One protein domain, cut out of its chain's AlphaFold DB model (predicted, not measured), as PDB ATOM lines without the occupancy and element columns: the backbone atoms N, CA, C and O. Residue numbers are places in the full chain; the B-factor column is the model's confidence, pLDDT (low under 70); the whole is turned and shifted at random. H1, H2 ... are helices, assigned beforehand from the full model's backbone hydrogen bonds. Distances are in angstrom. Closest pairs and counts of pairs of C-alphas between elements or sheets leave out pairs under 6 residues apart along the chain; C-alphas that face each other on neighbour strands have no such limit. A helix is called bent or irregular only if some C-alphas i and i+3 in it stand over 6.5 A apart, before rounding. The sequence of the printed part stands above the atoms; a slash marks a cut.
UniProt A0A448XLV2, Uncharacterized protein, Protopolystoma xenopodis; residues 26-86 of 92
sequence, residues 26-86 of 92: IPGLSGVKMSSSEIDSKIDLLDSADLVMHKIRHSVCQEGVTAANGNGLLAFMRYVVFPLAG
ATOM      1  N   ILE A  26     145.923 171.790 145.027       79.50
ATOM      2  CA  ILE A  26     145.130 171.298 143.900       79.50
ATOM      3  C   ILE A  26     145.926 170.178 143.205       79.50
ATOM      4  O   ILE A  26     147.103 170.387 142.881       79.50
ATOM      5  N   PRO A  27     145.330 168.993 142.983       79.38
ATOM      6  CA  PRO A  27     145.967 167.931 142.217       79.38
ATOM      7  C   PRO A  27     146.236 168.373 140.772       79.38
ATOM      8  O   PRO A  27     145.492 169.165 140.195       79.38
ATOM      9  N   GLY A  28     147.323 167.865 140.185       79.69
ATOM     10  CA  GLY A  28     147.629 168.105 138.771       79.69
ATOM     11  C   GLY A  28     146.647 167.376 137.854       79.69
ATOM     12  O   GLY A  28     145.975 166.435 138.278       79.69
ATOM     13  N   LEU A  29     146.608 167.756 136.575       77.69
ATOM     14  CA  LEU A  29     145.730 167.128 135.574       77.69
ATOM     15  C   LEU A  29     145.987 165.618 135.396       77.69
ATOM     16  O   LEU A  29     145.074 164.879 135.041       77.69
ATOM     17  N   SER A  30     147.205 165.157 135.706       71.00
ATOM     18  CA  SER A  30     147.603 163.741 135.689       71.00
ATOM     19  C   SER A  30     147.610 163.072 137.083       71.00
ATOM     20  O   SER A  30     148.188 162.003 137.255       71.00
ATOM     21  N   GLY A  31     146.990 163.691 138.096       61.78
ATOM     22  CA  GLY A  31     146.586 163.033 139.348       61.78
ATOM     23  C   GLY A  31     147.463 163.260 140.586       61.78
ATOM     24  O   GLY A  31     146.925 163.438 141.673       61.78
ATOM     25  N   VAL A  32     148.797 163.290 140.482       61.00
ATOM     26  CA  VAL A  32     149.635 163.202 141.704       61.00
ATOM     27  C   VAL A  32     150.032 164.566 142.269       61.00
ATOM     28  O   VAL A  32     149.910 164.815 143.467       61.00
ATOM     29  N   LYS A  33     150.533 165.472 141.429       65.50
ATOM     30  CA  LYS A  33     151.024 166.781 141.871       65.50
ATOM     31  C   LYS A  33     151.120 167.716 140.679       65.50
ATOM     32  O   LYS A  33     151.670 167.341 139.650       65.50
ATOM     33  N   MET A  34     150.616 168.935 140.823       60.19
ATOM     34  CA  MET A  34     150.883 169.989 139.851       60.19
ATOM     35  C   MET A  34     152.356 170.386 139.998       60.19
ATOM     36  O   MET A  34     152.766 170.864 141.059       60.19
ATOM     37  N   SER A  35     153.180 170.114 138.987       65.00
ATOM     38  CA  SER A  35     154.609 170.425 139.024       65.00
ATOM     39  C   SER A  35     155.019 171.165 137.761       65.00
ATOM     40  O   SER A  35     154.518 170.882 136.680       65.00
ATOM     41  N   SER A  36     155.952 172.108 137.889       59.91
ATOM     42  CA  SER A  36     156.525 172.795 136.724       59.91
ATOM     43  C   SER A  36     157.392 171.874 135.856       59.91
ATOM     44  O   SER A  36     157.833 172.294 134.792       59.91
ATOM     45  N   SER A  37     157.684 170.661 136.330       65.50
ATOM     46  CA  SER A  37     158.538 169.691 135.647       65.50
ATOM     47  C   SER A  37     157.776 168.867 134.612       65.50
ATOM     48  O   SER A  37     158.385 168.398 133.661       65.50
ATOM     49  N   GLU A  38     156.456 168.736 134.765       65.44
ATOM     50  CA  GLU A  38     155.592 167.987 133.851       65.44
ATOM     51  C   GLU A  38     154.660 168.965 133.134       65.44
ATOM     52  O   GLU A  38     153.700 169.469 133.730       65.44
ATOM     53  N   ILE A  39     154.954 169.241 131.860       69.06
ATOM     54  CA  ILE A  39     154.272 170.256 131.031       69.06
ATOM     55  C   ILE A  39     152.763 169.983 130.936       69.06
ATOM     56  O   ILE A  39     151.957 170.915 130.974       69.06
ATOM     57  N   ASP A  40     152.378 168.709 130.898       70.44
ATOM     58  CA  ASP A  40     150.978 168.287 130.797       70.44
ATOM     59  C   ASP A  40     150.250 168.263 132.150       70.44
ATOM     60  O   ASP A  40     149.027 168.139 132.210       70.44
ATOM     61  N   SER A  41     150.969 168.427 133.266       73.00
ATOM     62  CA  SER A  41     150.371 168.375 134.607       73.00
ATOM     63  C   SER A  41     149.708 169.687 135.046       73.00
ATOM     64  O   SER A  41     148.966 169.689 136.037       73.00
ATOM     65  N   LYS A  42     149.966 170.792 134.329       78.19
ATOM     66  CA  LYS A  42     149.549 172.157 134.674       78.19
ATOM     67  C   LYS A  42     149.008 172.911 133.450       78.19
ATOM     68  O   LYS A  42     149.553 172.812 132.352       78.19
ATOM     69  N   ILE A  43     147.970 173.716 133.680       83.75
ATOM     70  CA  ILE A  43     147.497 174.745 132.744       83.75
ATOM     71  C   ILE A  43     148.231 176.043 133.077       83.75
ATOM     72  O   ILE A  43     148.168 176.512 134.218       83.75
ATOM     73  N   ASP A  44     148.963 176.588 132.113       82.94
ATOM     74  CA  ASP A  44     149.640 177.872 132.258       82.94
ATOM     75  C   ASP A  44     148.771 179.028 131.752       82.94
ATOM     76  O   ASP A  44     147.863 178.849 130.943       82.94
ATOM     77  N   LEU A  45     149.059 180.238 132.226       83.31
ATOM     78  CA  LEU A  45     148.341 181.451 131.827       83.31
ATOM     79  C   LEU A  45     148.608 181.834 130.365       83.31
ATOM     80  O   LEU A  45     147.818 182.559 129.768       83.31
ATOM     81  N   LEU A  46     149.731 181.371 129.812       87.44
ATOM     82  CA  LEU A  46     150.160 181.636 128.439       87.44
ATOM     83  C   LEU A  46     149.878 180.460 127.489       87.44
ATOM     84  O   LEU A  46     150.304 180.503 126.335       87.44
ATOM     85  N   ASP A  47     149.186 179.412 127.952       86.38
ATOM     86  CA  ASP A  47     148.792 178.307 127.078       86.38
ATOM     87  C   ASP A  47     147.781 178.798 126.030       86.38
ATOM     88  O   ASP A  47     146.792 179.464 126.350       86.38
ATOM     89  N   SER A  48     148.000 178.443 124.762       91.50
ATOM     90  CA  SER A  48     147.005 178.678 123.716       91.50
ATOM     91  C   SER A  48     145.770 177.800 123.932       91.50
ATOM     92  O   SER A  48     145.842 176.734 124.547       91.50
ATOM     93  N   ALA A  49     144.626 178.211 123.381       90.25
ATOM     94  CA  ALA A  49     143.375 177.460 123.511       90.25
ATOM     95  C   ALA A  49     143.507 175.990 123.062       90.25
ATOM     96  O   ALA A  49     142.977 175.093 123.719       90.25
ATOM     97  N   ASP A  50     144.270 175.730 121.997       90.38
ATOM     98  CA  ASP A  50     144.522 174.376 121.491       90.38
ATOM     99  C   ASP A  50     145.311 173.518 122.488       90.38
ATOM    100  O   ASP A  50     144.965 172.355 122.715       90.38
ATOM    101  N   LEU A  51     146.329 174.096 123.136       87.38
ATOM    102  CA  LEU A  51     147.113 173.417 124.171       87.38
ATOM    103  C   LEU A  51     146.262 173.125 125.406       87.38
ATOM    104  O   LEU A  51     146.329 172.022 125.950       87.38
ATOM    105  N   VAL A  52     145.413 174.068 125.821       88.62
ATOM    106  CA  VAL A  52     144.478 173.855 126.933       88.62
ATOM    107  C   VAL A  52     143.528 172.698 126.619       88.62
ATOM    108  O   VAL A  52     143.376 171.787 127.432       88.62
ATOM    109  N   MET A  53     142.938 172.673 125.421       88.19
ATOM    110  CA  MET A  53     142.050 171.586 125.001       88.19
ATOM    111  C   MET A  53     142.774 170.241 124.923       88.19
ATOM    112  O   MET A  53     142.216 169.219 125.329       88.19
ATOM    113  N   HIS A  54     144.019 170.225 124.443       88.06
ATOM    114  CA  HIS A  54     144.851 169.026 124.426       88.06
ATOM    115  C   HIS A  54     145.084 168.480 125.841       88.06
ATOM    116  O   HIS A  54     144.860 167.292 126.087       88.06
ATOM    117  N   LYS A  55     145.460 169.352 126.783       86.50
ATOM    118  CA  LYS A  55     145.713 169.003 128.187       86.50
ATOM    119  C   LYS A  55     144.456 168.513 128.905       86.50
ATOM    120  O   LYS A  55     144.517 167.531 129.637       86.50
ATOM    121  N   ILE A  56     143.301 169.138 128.659       85.94
ATOM    122  CA  ILE A  56     142.019 168.694 129.228       85.94
ATOM    123  C   ILE A  56     141.663 167.293 128.719       85.94
ATOM    124  O   ILE A  56     141.277 166.438 129.513       85.94
ATOM    125  N   ARG A  57     141.836 167.020 127.420       84.50
ATOM    126  CA  ARG A  57     141.554 165.693 126.840       84.50
ATOM    127  C   ARG A  57     142.452 164.588 127.396       84.50
ATOM    128  O   ARG A  57     141.992 163.461 127.522       84.50
ATOM    129  N   HIS A  58     143.699 164.912 127.726       82.69
ATOM    130  CA  HIS A  58     144.655 163.972 128.320       82.69
ATOM    131  C   HIS A  58     144.568 163.903 129.851       82.69
ATOM    132  O   HIS A  58     145.297 163.132 130.475       82.69
ATOM    133  N   SER A  59     143.697 164.700 130.473       79.81
ATOM    134  CA  SER A  59     143.557 164.717 131.927       79.81
ATOM    135  C   SER A  59     142.853 163.466 132.450       79.81
ATOM    136  O   SER A  59     141.964 162.898 131.815       79.81
ATOM    137  N   VAL A  60     143.249 163.035 133.647       78.19
ATOM    138  CA  VAL A  60     142.673 161.856 134.293       78.19
ATOM    139  C   VAL A  60     141.374 162.255 134.990       78.19
ATOM    140  O   VAL A  60     141.388 162.910 136.033       78.19
ATOM    141  N   CYS A  61     140.243 161.831 134.424       78.12
ATOM    142  CA  CYS A  61     138.909 162.063 134.976       78.12
ATOM    143  C   CYS A  61     138.111 160.751 135.025       78.12
ATOM    144  O   CYS A  61     137.220 160.515 134.214       78.12
ATOM    145  N   GLN A  62     138.460 159.875 135.970       78.31
ATOM    146  CA  GLN A  62     137.746 158.614 136.182       78.31
ATOM    147  C   GLN A  62     136.368 158.842 136.819       78.31
ATOM    148  O   GLN A  62     136.211 159.660 137.731       78.31
ATOM    149  N   GLU A  63     135.377 158.080 136.357       74.44
ATOM    150  CA  GLU A  63     134.018 158.097 136.896       74.44
ATOM    151  C   GLU A  63     134.007 157.663 138.371       74.44
ATOM    152  O   GLU A  63     134.690 156.723 138.771       74.44
ATOM    153  N   GLY A  64     133.254 158.380 139.210       75.06
ATOM    154  CA  GLY A  64     133.185 158.129 140.657       75.06
ATOM    155  C   GLY A  64     134.302 158.773 141.493       75.06
ATOM    156  O   GLY A  64     134.192 158.820 142.720       75.06
ATOM    157  N   VAL A  65     135.346 159.341 140.873       75.88
ATOM    158  CA  VAL A  65     136.410 160.062 141.592       75.88
ATOM    159  C   VAL A  65     136.039 161.536 141.750       75.88
ATOM    160  O   VAL A  65     136.004 162.304 140.788       75.88
ATOM    161  N   THR A  66     135.777 161.949 142.990       75.25
ATOM    162  CA  THR A  66     135.450 163.344 143.326       75.25
ATOM    163  C   THR A  66     136.690 164.248 143.328       75.25
ATOM    164  O   THR A  66     137.828 163.780 143.401       75.25
ATOM    165  N   ALA A  67     136.482 165.571 143.330       69.44
ATOM    166  CA  ALA A  67     137.555 166.564 143.467       69.44
ATOM    167  C   ALA A  67     138.435 166.361 144.721       69.44
ATOM    168  O   ALA A  67     139.606 166.726 144.714       69.44
ATOM    169  N   ALA A  68     137.884 165.789 145.799       68.19
ATOM    170  CA  ALA A  68     138.626 165.492 147.027       68.19
ATOM    171  C   ALA A  68     139.486 164.220 146.916       68.19
ATOM    172  O   ALA A  68     140.476 164.089 147.628       68.19
ATOM    173  N   ASN A  69     139.135 163.316 145.996       71.25
ATOM    174  CA  ASN A  69     139.759 162.003 145.832       71.25
ATOM    175  C   ASN A  69     140.836 161.982 144.732       71.25
ATOM    176  O   ASN A  69     141.247 160.910 144.303       71.25
ATOM    177  N   GLY A  70     141.287 163.153 144.267       71.25
ATOM    178  CA  GLY A  70     142.406 163.267 143.323       71.25
ATOM    179  C   GLY A  70     142.025 163.574 141.872       71.25
ATOM    180  O   GLY A  70     142.903 163.568 141.014       71.25
ATOM    181  N   ASN A  71     140.758 163.887 141.573       82.44
ATOM    182  CA  ASN A  71     140.395 164.366 140.238       82.44
ATOM    183  C   ASN A  71     140.887 165.813 140.034       82.44
ATOM    184  O   ASN A  71     140.284 166.767 140.535       82.44
ATOM    185  N   GLY A  72     141.994 165.956 139.295       80.81
ATOM    186  CA  GLY A  72     142.643 167.233 138.978       80.81
ATOM    187  C   GLY A  72     141.721 168.235 138.291       80.81
ATOM    188  O   GLY A  72     141.695 169.409 138.659       80.81
ATOM    189  N   LEU A  73     140.912 167.767 137.339       84.25
ATOM    190  CA  LEU A  73     140.025 168.622 136.557       84.25
ATOM    191  C   LEU A  73     138.867 169.164 137.408       84.25
ATOM    192  O   LEU A  73     138.612 170.369 137.416       84.25
ATOM    193  N   LEU A  74     138.210 168.302 138.192       85.81
ATOM    194  CA  LEU A  74     137.130 168.723 139.095       85.81
ATOM    195  C   LEU A  74     137.639 169.628 140.223       85.81
ATOM    196  O   LEU A  74     136.958 170.576 140.621       85.81
ATOM    197  N   ALA A  75     138.843 169.366 140.737       85.50
ATOM    198  CA  ALA A  75     139.469 170.237 141.722       85.50
ATOM    199  C   ALA A  75     139.770 171.625 141.132       85.50
ATOM    200  O   ALA A  75     139.482 172.633 141.778       85.50
ATOM    201  N   PHE A  76     140.266 171.693 139.894       85.81
ATOM    202  CA  PHE A  76     140.494 172.959 139.199       85.81
ATOM    203  C   PHE A  76     139.190 173.746 138.995       85.81
ATOM    204  O   PHE A  76     139.139 174.941 139.284       85.81
ATOM    205  N   MET A  77     138.102 173.076 138.600       85.56
ATOM    206  CA  MET A  77     136.787 173.720 138.497       85.56
ATOM    207  C   MET A  77     136.329 174.315 139.834       85.56
ATOM    208  O   MET A  77     135.909 175.470 139.886       85.56
ATOM    209  N   ARG A  78     136.468 173.563 140.932       85.00
ATOM    210  CA  ARG A  78     136.019 173.997 142.260       85.00
ATOM    211  C   ARG A  78     136.821 175.162 142.835       85.00
ATOM    212  O   ARG A  78     136.232 176.035 143.463       85.00
ATOM    213  N   TYR A  79     138.143 175.148 142.685       85.81
ATOM    214  CA  TYR A  79     139.022 176.134 143.323       85.81
ATOM    215  C   TYR A  79     139.364 177.332 142.432       85.81
ATOM    216  O   TYR A  79     139.791 178.355 142.961       85.81
ATOM    217  N   VAL A  80     139.190 177.221 141.111       85.56
ATOM    218  CA  VAL A  80     139.538 178.286 140.156       85.56
ATOM    219  C   VAL A  80     138.304 178.768 139.404       85.56
ATOM    220  O   VAL A  80     137.969 179.945 139.488       85.56
ATOM    221  N   VAL A  81     137.594 177.876 138.710       86.00
ATOM    222  CA  VAL A  81     136.496 178.283 137.815       86.00
ATOM    223  C   VAL A  81     135.298 178.825 138.594       86.00
ATOM    224  O   VAL A  81     134.840 179.918 138.285       86.00
ATOM    225  N   PHE A  82     134.803 178.120 139.615       86.56
ATOM    226  CA  PHE A  82     133.621 178.575 140.363       86.56
ATOM    227  C   PHE A  82     133.842 179.885 141.134       86.56
ATOM    228  O   PHE A  82     132.982 180.761 141.031       86.56
ATOM    229  N   PRO A  83     134.974 180.097 141.838       85.12
ATOM    230  CA  PRO A  83     135.239 181.384 142.476       85.12
ATOM    231  C   PRO A  83     135.359 182.545 141.480       85.12
ATOM    232  O   PRO A  83     134.990 183.664 141.819       85.12
ATOM    233  N   LEU A  84     135.855 182.291 140.261       83.69
ATOM    234  CA  LEU A  84     135.959 183.309 139.208       83.69
ATOM    235  C   LEU A  84     134.627 183.578 138.500       83.69
ATOM    236  O   LEU A  84     134.366 184.713 138.110       83.69
ATOM    237  N   ALA A  85     133.797 182.551 138.316       78.19
ATOM    238  CA  ALA A  85     132.524 182.662 137.610       78.19
ATOM    239  C   ALA A  85     131.452 183.415 138.421       78.19
ATOM    240  O   ALA A  85     130.537 183.988 137.830       78.19
ATOM    241  N   GLY A  86     131.574 183.445 139.754       69.50
ATOM    242  CA  GLY A  86     130.593 184.056 140.654       69.50
ATOM    243  C   GLY A  86     129.213 183.380 140.607       69.50
ATOM    244  O   GLY A  86     128.917 182.560 139.738       69.50
TER     245      GLY A  86
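Overview. This is residues 26 to 86 of the 92 residues of an uncharacterized protein of Protopolystoma xenopodis (UniProt A0A448XLV2). Little of this domain is regular: long loops and the short helix H1 make a broad head, and the longer helix H2 runs away from it with its first turn near H1. The printed part has 61 residues with two named helices, H1 then H2, and no named strand; the class is all helix, though the helices hold only 23 residues. It is compact, with a radius of gyration of the C-alphas of 11.2 A and spans of 28 by 28 by 19 A.

Arrangement. Look first at H1, residues 49 to 57, and then at H2, residues 72 to 85: they are close but not clearly touching, and their closest C-alphas, those of Ile 56 and Leu 73, are 7.6 A apart. They run opposite ways at a steep tilt of 46 degrees. Every O i to N i+4 pair is within hydrogen-bond range in H1, and 8 of 10 in H2.

Along the chain. Start at C-alpha 26, (145.130, 171.298, 143.900); residues 26 to 48 hold no named element. Find C-alpha 49 at (143.375, 177.460, 123.511), where H1 begins its 12.4 A. H2 covers 18.5 A to C-alpha 85 at (132.524, 182.662, 137.610); it is only just irregular, C-alphas 79 and 82 being 6.6 A apart.

Size, cuts and confidence. The two C-alphas farthest apart, those of Ser 37 and Gly 86, are 31.8 A apart. The printed part has no cut, and the link from H1 to H2, 14 residues, is long. Look for pLDDT under 70 at residues 31 to 39, 67 to 68 and 86.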